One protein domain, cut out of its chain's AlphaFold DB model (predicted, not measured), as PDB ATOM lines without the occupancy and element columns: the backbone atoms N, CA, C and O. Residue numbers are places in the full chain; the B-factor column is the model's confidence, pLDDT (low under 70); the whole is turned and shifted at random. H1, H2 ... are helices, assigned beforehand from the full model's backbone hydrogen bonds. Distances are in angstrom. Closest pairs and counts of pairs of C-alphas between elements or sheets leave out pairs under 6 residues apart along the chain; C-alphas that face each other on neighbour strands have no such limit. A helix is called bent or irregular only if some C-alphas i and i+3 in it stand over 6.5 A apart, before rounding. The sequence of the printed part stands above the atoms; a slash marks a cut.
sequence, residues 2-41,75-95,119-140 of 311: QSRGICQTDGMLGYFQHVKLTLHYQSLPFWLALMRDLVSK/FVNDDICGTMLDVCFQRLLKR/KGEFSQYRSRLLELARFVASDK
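Overview. This is residues 2 to 41, 75 to 95 and 119 to 140 of the 311 residues of a protein of Vitis vinifera (UniProt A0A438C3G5). Four helices make a small ring-like cluster: H3 and H4 run side by side in opposite ways, H1 meets H3 with residues 13 to 16 alone, and H2 slants across from the end of H1 to H4. The printed part has 83 residues with four named helices, H1 to H4 in chain order, and no named strand; the class is all helix. It is compact, with a radius of gyration of the C-alphas of 12.4 A, and spans 38 by 27 by 21 A.

Arrangement. H1, residues 2 to 16, touches H2, residues 21 to 39, through residues 12 to 16 and 23 to 28 alone, at a steep tilt of 47 degrees, opposite ways; the closest C-alphas, of Phe 16 and His 24, are 4.3 A apart. H1 touches H3, residues 78 to 91, at a shallow tilt of 18 degrees, the same way, closest at C-alphas Leu 13 and Ile 80, 7.6 A. H2 touches H4, residues 122 to 139, at 37 degrees, only just steep, the same way, closest at C-alphas Leu 32 and Leu 132, 5.5 A. H4 touches H3 with residues 129 to 136 alone, at a shallow 21 degrees, opposite ways, closest at C-alphas Cys 88 and Leu 129, 5.8 A. The packing is part aligned, part crossed: two of these four tilts are shallow. H2 and H3 are near each other; H1 and H4 are apart. Every O i to N i+4 pair is within hydrogen-bond range in H1, H3 and H4, and 13 of 15 in H2.

Along the chain. H1 begins at C-alpha 2 (118.703, 98.348, 86.560) and is 21.1 A long. H2, 26.3 A, has a kink of 32 degrees near residue 30 and is only just irregular, C-alphas 26 and 29 being 6.8 A apart. H3 is 19.9 A long; H4, 26.0 A, ends at C-alpha 139 (121.062, 113.463, 72.265).

Size, cuts and confidence. The C-alphas farthest apart, of Gln 2 and Arg 95, are 38.9 A apart. Residues 42 to 74 and 96 to 118 are not printed, with gaps of 18.2 A from C-alpha 41 to C-alpha 75 and 17.0 A from C-alpha 95 to C-alpha 119. The link from H1 to H2 is tight. Mean pLDDT of the printed part is 84.0; residues 2 to 7, 41, 95 and 119 to 120 are under 70.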
ATOM      1  N   GLN A   2     118.375  98.076  87.972       45.66
ATOM      2  CA  GLN A   2     118.703  98.348  86.560       45.66
ATOM      3  C   GLN A   2     118.007  97.397  85.561       45.66
ATOM      4  O   GLN A   2     117.401  97.856  84.606       45.66
ATOM      5  N   SER A   3     117.943  96.091  85.856       44.09
ATOM      6  CA  SER A   3     117.197  95.116  85.034       44.09
ATOM      7  C   SER A   3     115.676  95.365  84.983       44.09
ATOM      8  O   SER A   3     115.062  95.119  83.952       44.09
ATOM      9  N   ARG A   4     115.062  95.932  86.038       51.81
ATOM     10  CA  ARG A   4     113.633  96.313  86.009       51.81
ATOM     11  C   ARG A   4     113.385  97.569  85.166       51.81
ATOM     12  O   ARG A   4     112.355  97.638  84.512       51.81
ATOM     13  N   GLY A   5     114.323  98.521  85.169       58.22
ATOM     14  CA  GLY A   5     114.251  99.728  84.339       58.22
ATOM     15  C   GLY A   5     114.372  99.426  82.844       58.22
ATOM     16  O   GLY A   5     113.582  99.944  82.065       58.22
ATOM     17  N   ILE A   6     115.276  98.514  82.463       58.75
ATOM     18  CA  ILE A   6     115.452  98.068  81.067       58.75
ATOM     19  C   ILE A   6     114.201  97.326  80.562       58.75
ATOM     20  O   ILE A   6     113.669  97.656  79.507       58.75
ATOM     21  N   CYS A   7     113.636  96.403  81.354       60.41
ATOM     22  CA  CYS A   7     112.375  95.745  80.980       60.41
ATOM     23  C   CYS A   7     111.205  96.734  80.827       60.41
ATOM     24  O   CYS A   7     110.281  96.482  80.053       60.41
ATOM     25  N   GLN A   8     111.225  97.851  81.559       73.69
ATOM     26  CA  GLN A   8     110.202  98.885  81.446       73.69
ATOM     27  C   GLN A   8     110.381  99.725  80.172       73.69
ATOM     28  O   GLN A   8     109.386 100.006  79.507       73.69
ATOM     29  N   THR A   9     111.611 100.080  79.788       80.81
ATOM     30  CA  THR A   9     111.873 100.795  78.527       80.81
ATOM     31  C   THR A   9     111.560  99.946  77.302       80.81
ATOM     32  O   THR A   9     110.925 100.450  76.378       80.81
ATOM     33  N   ASP A  10     111.895  98.655  77.323       82.12
ATOM     34  CA  ASP A  10     111.579  97.732  76.227       82.12
ATOM     35  C   ASP A  10     110.063  97.545  76.072       82.12
ATOM     36  O   ASP A  10     109.524  97.600  74.964       82.12
ATOM     37  N   GLY A  11     109.338  97.414  77.190       86.88
ATOM     38  CA  GLY A  11     107.875  97.359  77.185       86.88
ATOM     39  C   GLY A  11     107.243  98.634  76.617       86.88
ATOM     40  O   GLY A  11     106.358  98.566  75.763       86.88
ATOM     41  N   MET A  12     107.729  99.807  77.035       91.50
ATOM     42  CA  MET A  12     107.264 101.097  76.510       91.50
ATOM     43  C   MET A  12     107.619 101.303  75.034       91.50
ATOM     44  O   MET A  12     106.883 101.997  74.323       91.50
ATOM     45  N   LEU A  13     108.697 100.685  74.549       91.56
ATOM     46  CA  LEU A  13     109.081 100.746  73.139       91.56
ATOM     47  C   LEU A  13     108.136  99.891  72.308       91.56
ATOM     48  O   LEU A  13     107.660 100.349  71.271       91.56
ATOM     49  N   GLY A  14     107.764  98.717  72.823       91.56
ATOM     50  CA  GLY A  14     106.732  97.870  72.233       91.56
ATOM     51  C   GLY A  14     105.394  98.597  72.071       91.56
ATOM     52  O   GLY A  14     104.780  98.514  71.008       91.56
ATOM     53  N   TYR A  15     104.962  99.380  73.070       92.19
ATOM     54  CA  TYR A  15     103.762 100.221  72.938       92.19
ATOM     55  C   TYR A  15     103.927 101.327  71.893       92.19
ATOM     56  O   TYR A  15     102.994 101.603  71.141       92.19
ATOM     57  N   PHE A  16     105.112 101.926  71.793       93.44
ATOM     58  CA  PHE A  16     105.388 102.977  70.816       93.44
ATOM     59  C   PHE A  16     105.433 102.454  69.381       93.44
ATOM     60  O   PHE A  16     104.888 103.081  68.477       93.44
ATOM     61  N   GLN A  17     106.008 101.277  69.158       92.69
ATOM     62  CA  GLN A  17     106.017 100.600  67.859       92.69
ATOM     63  C   GLN A  17     104.684  99.919  67.529       92.69
ATOM     64  O   GLN A  17     104.520  99.375  66.436       92.69
ATOM     65  N   HIS A  18     103.738  99.905  68.470       91.06
ATOM     66  CA  HIS A  18     102.548  99.087  68.361       91.06
ATOM     67  C   HIS A  18     101.731  99.442  67.116       91.06
ATOM     68  O   HIS A  18     101.568 100.612  66.765       91.06
ATOM     69  N   VAL A  19     101.169  98.417  66.472       88.00
ATOM     70  CA  VAL A  19     100.379  98.545  65.240       88.00
ATOM     71  C   VAL A  19      99.178  99.475  65.446       88.00
ATOM     72  O   VAL A  19      98.985 100.411  64.671       88.00
ATOM     73  N   LYS A  20      98.426  99.257  66.533       88.38
ATOM     74  CA  LYS A  20      97.293 100.099  66.949       88.38
ATOM     75  C   LYS A  20      97.718 101.515  67.336       88.38
ATOM     76  O   LYS A  20      98.555 101.676  68.230       88.38
ATOM     77  N   LEU A  21      97.075 102.521  66.744       87.75
ATOM     78  CA  LEU A  21      97.401 103.931  66.974       87.75
ATOM     79  C   LEU A  21      97.185 104.353  68.426       87.75
ATOM     80  O   LEU A  21      98.000 105.089  68.970       87.75
ATOM     81  N   THR A  22      96.122 103.869  69.071       88.81
ATOM     82  CA  THR A  22      95.790 104.230  70.458       88.81
ATOM     83  C   THR A  22      96.912 103.871  71.429       88.81
ATOM     84  O   THR A  22      97.258 104.676  72.289       88.81
ATOM     85  N   LEU A  23      97.521 102.693  71.263       90.56
ATOM     86  CA  LEU A  23      98.609 102.224  72.127       90.56
ATOM     87  C   LEU A  23      99.896 103.023  71.888       90.56
ATOM     88  O   LEU A  23     100.526 103.477  72.844       90.56
ATOM     89  N   HIS A  24     100.213 103.302  70.622       92.50
ATOM     90  CA  HIS A  24     101.287 104.227  70.269       92.50
ATOM     91  C   HIS A  24     101.063 105.609  70.908       92.50
ATOM     92  O   HIS A  24     101.935 106.126  71.608       92.50
ATOM     93  N   TYR A  25      99.875 106.188  70.722       90.56
ATOM     94  CA  TYR A  25      99.526 107.520  71.210       90.56
ATOM     95  C   TYR A  25      99.621 107.623  72.738       90.56
ATOM     96  O   TYR A  25     100.129 108.618  73.252       90.56
ATOM     97  N   GLN A  26      99.202 106.585  73.468       90.06
ATOM     98  CA  GLN A  26      99.305 106.525  74.930       90.06
ATOM     99  C   GLN A  26     100.751 106.455  75.437       90.06
ATOM    100  O   GLN A  26     101.040 106.963  76.518       90.06
ATOM    101  N   SER A  27     101.669 105.867  74.665       93.19
ATOM    102  CA  SER A  27     103.090 105.785  75.035       93.19
ATOM    103  C   SER A  27     103.890 107.056  74.725       93.19
ATOM    104  O   SER A  27     104.922 107.305  75.346       93.19
ATOM    105  N   LEU A  28     103.423 107.896  73.794       93.12
ATOM    106  CA  LEU A  28     104.137 109.100  73.352       93.12
ATOM    107  C   LEU A  28     104.466 110.092  74.494       93.12
ATOM    108  O   LEU A  28     105.599 110.576  74.529       93.12
ATOM    109  N   PRO A  29     103.563 110.391  75.456       93.00
ATOM    110  CA  PRO A  29     103.882 111.266  76.586       93.00
ATOM    111  C   PRO A  29     105.036 110.759  77.457       93.00
ATOM    112  O   PRO A  29     105.840 111.567  77.914       93.00
ATOM    113  N   PHE A  30     105.139 109.439  77.659       93.44
ATOM    114  CA  PHE A  30     106.242 108.836  78.410       93.44
ATOM    115  C   PHE A  30     107.581 109.115  77.724       93.44
ATOM    116  O   PHE A  30     108.509 109.609  78.360       93.44
ATOM    117  N   TRP A  31     107.658 108.869  76.414       94.56
ATOM    118  CA  TRP A  31     108.887 109.082  75.652       94.56
ATOM    119  C   TRP A  31     109.279 110.552  75.550       94.56
ATOM    120  O   TRP A  31     110.459 110.878  75.651       94.56
ATOM    121  N   LEU A  32     108.301 111.451  75.417       93.06
ATOM    122  CA  LEU A  32     108.545 112.891  75.454       93.06
ATOM    123  C   LEU A  32     109.131 113.344  76.790       93.06
ATOM    124  O   LEU A  32     110.086 114.114  76.787       93.06
ATOM    125  N   ALA A  33     108.572 112.882  77.911       91.69
ATOM    126  CA  ALA A  33     109.088 113.215  79.235       91.69
ATOM    127  C   ALA A  33     110.514 112.676  79.418       91.69
ATOM    128  O   ALA A  33     111.425 113.445  79.709       91.69
ATOM    129  N   LEU A  34     110.725 111.389  79.126       90.31
ATOM    130  CA  LEU A  34     112.025 110.738  79.276       90.31
ATOM    131  C   LEU A  34     113.118 111.418  78.439       90.31
ATOM    132  O   LEU A  34     114.191 111.734  78.948       90.31
ATOM    133  N   MET A  35     112.851 111.667  77.155       89.56
ATOM    134  CA  MET A  35     113.832 112.286  76.262       89.56
ATOM    135  C   MET A  35     114.071 113.762  76.592       89.56
ATOM    136  O   MET A  35     115.194 114.247  76.456       89.56
ATOM    137  N   ARG A  36     113.051 114.483  77.069       89.19
ATOM    138  CA  ARG A  36     113.223 115.854  77.562       89.19
ATOM    139  C   ARG A  36     114.149 115.891  78.773       89.19
ATOM    140  O   ARG A  36     115.031 116.746  78.819       89.19
ATOM    141  N   ASP A  37     113.985 114.959  79.706       85.94
ATOM    142  CA  ASP A  37     114.834 114.864  80.894       85.94
ATOM    143  C   ASP A  37     116.286 114.544  80.507       85.94
ATOM    144  O   ASP A  37     117.213 115.174  81.020       85.94
ATOM    145  N   LEU A  38     116.496 113.667  79.516       83.00
ATOM    146  CA  LEU A  38     117.822 113.365  78.956       83.00
ATOM    147  C   LEU A  38     118.495 114.585  78.310       83.00
ATOM    148  O   LEU A  38     119.687 114.820  78.515       83.00
ATOM    149  N   VAL A  39     117.749 115.391  77.553       81.25
ATOM    150  CA  VAL A  39     118.307 116.551  76.833       81.25
ATOM    151  C   VAL A  39     118.415 117.793  77.725       81.25
ATOM    152  O   VAL A  39     119.207 118.694  77.439       81.25
ATOM    153  N   SER A  40     117.682 117.849  78.840       76.69
ATOM    154  CA  SER A  40     117.740 118.978  79.769       76.69
ATOM    155  C   SER A  40     119.170 119.208  80.289       76.69
ATOM    156  O   SER A  40     119.912 118.274  80.630       76.69
ATOM    157  N   LYS A  41     119.607 120.477  80.280       59.31
ATOM    158  CA  LYS A  41     120.905 120.867  80.847       59.31
ATOM    159  C   LYS A  41     120.825 120.728  82.373       59.31
ATOM    160  O   LYS A  41     119.831 121.182  82.947       59.31
ATOM    161  N   PHE A  75     119.659 103.559  79.774       76.38
ATOM    162  CA  PHE A  75     118.392 102.928  79.387       76.38
ATOM    163  C   PHE A  75     117.954 103.252  77.954       76.38
ATOM    164  O   PHE A  75     117.131 102.527  77.404       76.38
ATOM    165  N   VAL A  76     118.479 104.322  77.349       84.06
ATOM    166  CA  VAL A  76     118.148 104.732  75.977       84.06
ATOM    167  C   VAL A  76     119.406 104.630  75.120       84.06
ATOM    168  O   VAL A  76     120.256 105.519  75.106       84.06
ATOM    169  N   ASN A  77     119.541 103.499  74.430       89.38
ATOM    170  CA  ASN A  77     120.668 103.225  73.544       89.38
ATOM    171  C   ASN A  77     120.388 103.680  72.097       89.38
ATOM    172  O   ASN A  77     119.304 104.164  71.760       89.38
ATOM    173  N   ASP A  78     121.391 103.513  71.238       91.19
ATOM    174  CA  ASP A  78     121.337 103.937  69.839       91.19
ATOM    175  C   ASP A  78     120.248 103.194  69.040       91.19
ATOM    176  O   ASP A  78     119.585 103.812  68.205       91.19
ATOM    177  N   ASP A  79     119.992 101.917  69.343       91.62
ATOM    178  CA  ASP A  79     118.953 101.110  68.688       91.62
ATOM    179  C   ASP A  79     117.542 101.600  69.036       91.62
ATOM    180  O   ASP A  79     116.678 101.707  68.158       91.62
ATOM    181  N   ILE A  80     117.309 101.952  70.305       92.62
ATOM    182  CA  ILE A  80     116.049 102.540  70.779       92.62
ATOM    183  C   ILE A  80     115.825 103.886  70.083       92.62
ATOM    184  O   ILE A  80     114.757 104.110  69.512       92.62
ATOM    185  N   CYS A  81     116.837 104.757  70.060       92.00
ATOM    186  CA  CYS A  81     116.778 106.046  69.368       92.00
ATOM    187  C   CYS A  81     116.507 105.890  67.865       92.00
ATOM    188  O   CYS A  81     115.657 106.589  67.307       92.00
ATOM    189  N   GLY A  82     117.187 104.952  67.204       92.19
ATOM    190  CA  GLY A  82     116.974 104.660  65.789       92.19
ATOM    191  C   GLY A  82     115.551 104.176  65.513       92.19
ATOM    192  O   GLY A  82     114.879 104.678  64.614       92.19
ATOM    193  N   THR A  83     115.065 103.264  66.349       93.50
ATOM    194  CA  THR A  83     113.701 102.734  66.295       93.50
ATOM    195  C   THR A  83     112.648 103.821  66.497       93.50
ATOM    196  O   THR A  83     111.647 103.867  65.780       93.50
ATOM    197  N   MET A  84     112.856 104.716  67.467       92.88
ATOM    198  CA  MET A  84     111.948 105.832  67.715       92.88
ATOM    199  C   MET A  84     111.796 106.717  66.484       92.88
ATOM    200  O   MET A  84     110.679 107.096  66.132       92.88
ATOM    201  N   LEU A  85     112.912 107.037  65.824       90.50
ATOM    202  CA  LEU A  85     112.908 107.846  64.612       90.50
ATOM    203  C   LEU A  85     112.154 107.151  63.481       90.50
ATOM    204  O   LEU A  85     111.304 107.787  62.858       90.50
ATOM    205  N   ASP A  86     112.384 105.853  63.271       88.69
ATOM    206  CA  ASP A  86     111.670 105.064  62.262       88.69
ATOM    207  C   ASP A  86     110.150 105.103  62.483       88.69
ATOM    208  O   ASP A  86     109.388 105.397  61.554       88.69
ATOM    209  N   VAL A  87     109.699 104.901  63.725       90.31
ATOM    210  CA  VAL A  87     108.277 105.000  64.087       90.31
ATOM    211  C   VAL A  87     107.753 106.416  63.863       90.31
ATOM    212  O   VAL A  87     106.699 106.581  63.246       90.31
ATOM    213  N   CYS A  88     108.472 107.453  64.304       88.62
ATOM    214  CA  CYS A  88     108.076 108.839  64.063       88.62
ATOM    215  C   CYS A  88     107.902 109.109  62.559       88.62
ATOM    216  O   CYS A  88     106.871 109.642  62.150       88.62
ATOM    217  N   PHE A  89     108.844 108.680  61.714       83.62
ATOM    218  CA  PHE A  89     108.754 108.869  60.263       83.62
ATOM    219  C   PHE A  89     107.547 108.175  59.636       83.62
ATOM    220  O   PHE A  89     106.929 108.730  58.723       83.62
ATOM    221  N   GLN A  90     107.208 106.974  60.099       82.12
ATOM    222  CA  GLN A  90     106.028 106.247  59.630       82.12
ATOM    223  C   GLN A  90     104.731 106.942  60.070       82.12
ATOM    224  O   GLN A  90     103.787 107.063  59.289       82.12
ATOM    225  N   ARG A  91     104.697 107.440  61.310       84.81
ATOM    226  CA  ARG A  91     103.510 107.987  61.982       84.81
ATOM    227  C   ARG A  91     103.193 109.451  61.660       84.81
ATOM    228  O   ARG A  91     102.087 109.912  61.930       84.81
ATOM    229  N   LEU A  92     104.116 110.182  61.036       81.62
ATOM    230  CA  LEU A  92     103.882 111.553  60.555       81.62
ATOM    231  C   LEU A  92     102.947 111.650  59.340       81.62
ATOM    232  O   LEU A  92     102.603 112.761  58.912       81.62
ATOM    233  N   LEU A  93     102.550 110.510  58.774       73.06
ATOM    234  CA  LEU A  93     101.613 110.407  57.660       73.06
ATOM    235  C   LEU A  93     100.182 110.195  58.178       73.06
ATOM    236  O   LEU A  93      99.947 109.402  59.087       73.06
ATOM    237  N   LYS A  94      99.213 110.895  57.573       72.12
ATOM    238  CA  LYS A  94      97.773 110.669  57.804       72.12
ATOM    239  C   LYS A  94      97.285 109.551  56.871       72.12
ATOM    240  O   LYS A  94      97.770 109.449  55.748       72.12
ATOM    241  N   ARG A  95      96.309 108.741  57.286       63.47
ATOM    242  CA  ARG A  95      95.796 107.598  56.511       63.47
ATOM    243  C   ARG A  95      95.276 107.978  55.120       63.47
ATOM    244  O   ARG A  95      95.692 107.378  54.140       63.47
ATOM    245  N   LYS A 119      90.364 112.573  70.910       57.94
ATOM    246  CA  LYS A 119      90.152 114.031  71.158       57.94
ATOM    247  C   LYS A 119      91.366 114.977  71.008       57.94
ATOM    248  O   LYS A 119      91.670 115.762  71.907       57.94
ATOM    249  N   GLY A 120      92.062 114.933  69.884       67.69
ATOM    250  CA  GLY A 120      93.228 115.762  69.614       67.69
ATOM    251  C   GLY A 120      93.336 115.991  68.122       67.69
ATOM    252  O   GLY A 120      92.873 115.178  67.331       67.69
ATOM    253  N   GLU A 121      93.919 117.110  67.718       81.19
ATOM    254  CA  GLU A 121      94.131 117.362  66.300       81.19
ATOM    255  C   GLU A 121      95.372 116.615  65.803       81.19
ATOM    256  O   GLU A 121      96.398 116.541  66.490       81.19
ATOM    257  N   PHE A 122      95.330 116.137  64.555       84.38
ATOM    258  CA  PHE A 122      96.509 115.563  63.901       84.38
ATOM    259  C   PHE A 122      97.701 116.537  63.907       84.38
ATOM    260  O   PHE A 122      98.846 116.110  64.019       84.38
ATOM    261  N   SER A 123      97.442 117.848  63.830       83.94
ATOM    262  CA  SER A 123      98.444 118.919  63.947       83.94
ATOM    263  C   SER A 123      99.234 118.828  65.263       83.94
ATOM    264  O   SER A 123     100.468 118.877  65.261       83.94
ATOM    265  N   GLN A 124      98.540 118.627  66.384       87.19
ATOM    266  CA  GLN A 124      99.125 118.507  67.714       87.19
ATOM    267  C   GLN A 124      99.895 117.194  67.865       87.19
ATOM    268  O   GLN A 124     101.026 117.195  68.352       87.19
ATOM    269  N   TYR A 125      99.315 116.081  67.410       88.50
ATOM    270  CA  TYR A 125      99.988 114.782  67.409       88.50
ATOM    271  C   TYR A 125     101.284 114.817  66.586       88.50
ATOM    272  O   TYR A 125     102.351 114.449  67.081       88.50
ATOM    273  N   ARG A 126     101.217 115.362  65.367       85.75
ATOM    274  CA  ARG A 126     102.374 115.580  64.492       85.75
ATOM    275  C   ARG A 126     103.438 116.433  65.181       85.75
ATOM    276  O   ARG A 126     104.614 116.088  65.134       85.75
ATOM    277  N   SER A 127     103.035 117.514  65.849       86.19
ATOM    278  CA  SER A 127     103.959 118.401  66.570       86.19
ATOM    279  C   SER A 127     104.692 117.680  67.705       86.19
ATOM    280  O   SER A 127     105.890 117.888  67.878       86.19
ATOM    281  N   ARG A 128     104.008 116.786  68.428       91.19
ATOM    282  CA  ARG A 128     104.600 115.952  69.487       91.19
ATOM    283  C   ARG A 128     105.580 114.907  68.945       91.19
ATOM    284  O   ARG A 128     106.641 114.719  69.526       91.19
ATOM    285  N   LEU A 129     105.271 114.258  67.820       90.38
ATOM    286  CA  LEU A 129     106.215 113.346  67.152       90.38
ATOM    287  C   LEU A 129     107.483 114.075  66.696       90.38
ATOM    288  O   LEU A 129     108.595 113.581  66.882       90.38
ATOM    289  N   LEU A 130     107.308 115.265  66.115       86.88
ATOM    290  CA  LEU A 130     108.421 116.116  65.705       86.88
ATOM    291  C   LEU A 130     109.253 116.558  66.906       86.88
ATOM    292  O   LEU A 130     110.471 116.548  66.818       86.88
ATOM    293  N   GLU A 131     108.620 116.912  68.027       88.94
ATOM    294  CA  GLU A 131     109.313 117.257  69.271       88.94
ATOM    295  C   GLU A 131     110.173 116.100  69.789       88.94
ATOM    296  O   GLU A 131     111.360 116.300  70.048       88.94
ATOM    297  N   LEU A 132     109.612 114.888  69.863       91.69
ATOM    298  CA  LEU A 132     110.348 113.697  70.289       91.69
ATOM    299  C   LEU A 132     111.575 113.451  69.404       91.69
ATOM    300  O   LEU A 132     112.675 113.220  69.903       91.69
ATOM    301  N   ALA A 133     111.399 113.566  68.090       89.00
ATOM    302  CA  ALA A 133     112.501 113.472  67.150       89.00
ATOM    303  C   ALA A 133     113.604 114.510  67.393       89.00
ATOM    304  O   ALA A 133     114.777 114.171  67.235       89.00
ATOM    305  N   ARG A 134     113.265 115.741  67.813       86.62
ATOM    306  CA  ARG A 134     114.293 116.741  68.154       86.62
ATOM    307  C   ARG A 134     115.068 116.393  69.394       86.62
ATOM    308  O   ARG A 134     116.273 116.636  69.419       86.62
ATOM    309  N   PHE A 135     114.421 115.798  70.387       87.88
ATOM    310  CA  PHE A 135     115.155 115.318  71.546       87.88
ATOM    311  C   PHE A 135     116.129 114.200  71.161       87.88
ATOM    312  O   PHE A 135     117.293 114.269  71.540       87.88
ATOM    313  N   VAL A 136     115.706 113.245  70.323       88.81
ATOM    314  CA  VAL A 136     116.607 112.194  69.816       88.81
ATOM    315  C   VAL A 136     117.762 112.785  69.007       88.81
ATOM    316  O   VAL A 136     118.907 112.415  69.234       88.81
ATOM    317  N   ALA A 137     117.501 113.730  68.099       85.81
ATOM    318  CA  ALA A 137     118.554 114.366  67.304       85.81
ATOM    319  C   ALA A 137     119.537 115.186  68.155       85.81
ATOM    320  O   ALA A 137     120.713 115.269  67.815       85.81
ATOM    321  N   SER A 138     119.067 115.758  69.266       83.56
ATOM    322  CA  SER A 138     119.909 116.512  70.202       83.56
ATOM    323  C   SER A 138     120.803 115.600  71.048       83.56
ATOM    324  O   SER A 138     121.942 115.962  71.325       83.56
ATOM    325  N   ASP A 139     120.303 114.430  71.457       83.56
ATOM    326  CA  ASP A 139     121.062 113.463  72.265       83.56
ATOM    327  C   ASP A 139     121.984 112.572  71.407       83.56
ATOM    328  O   ASP A 139     123.142 112.343  71.752       83.56
ATOM    329  N   LYS A 140     121.491 112.104  70.252       87.50
ATOM    330  CA  LYS A 140     122.160 111.160  69.338       87.50
ATOM    331  C   LYS A 140     122.170 111.680  67.890       87.50
ATOM    332  O   LYS A 140     121.530 111.091  67.010       87.50
TER     333      LYS A 140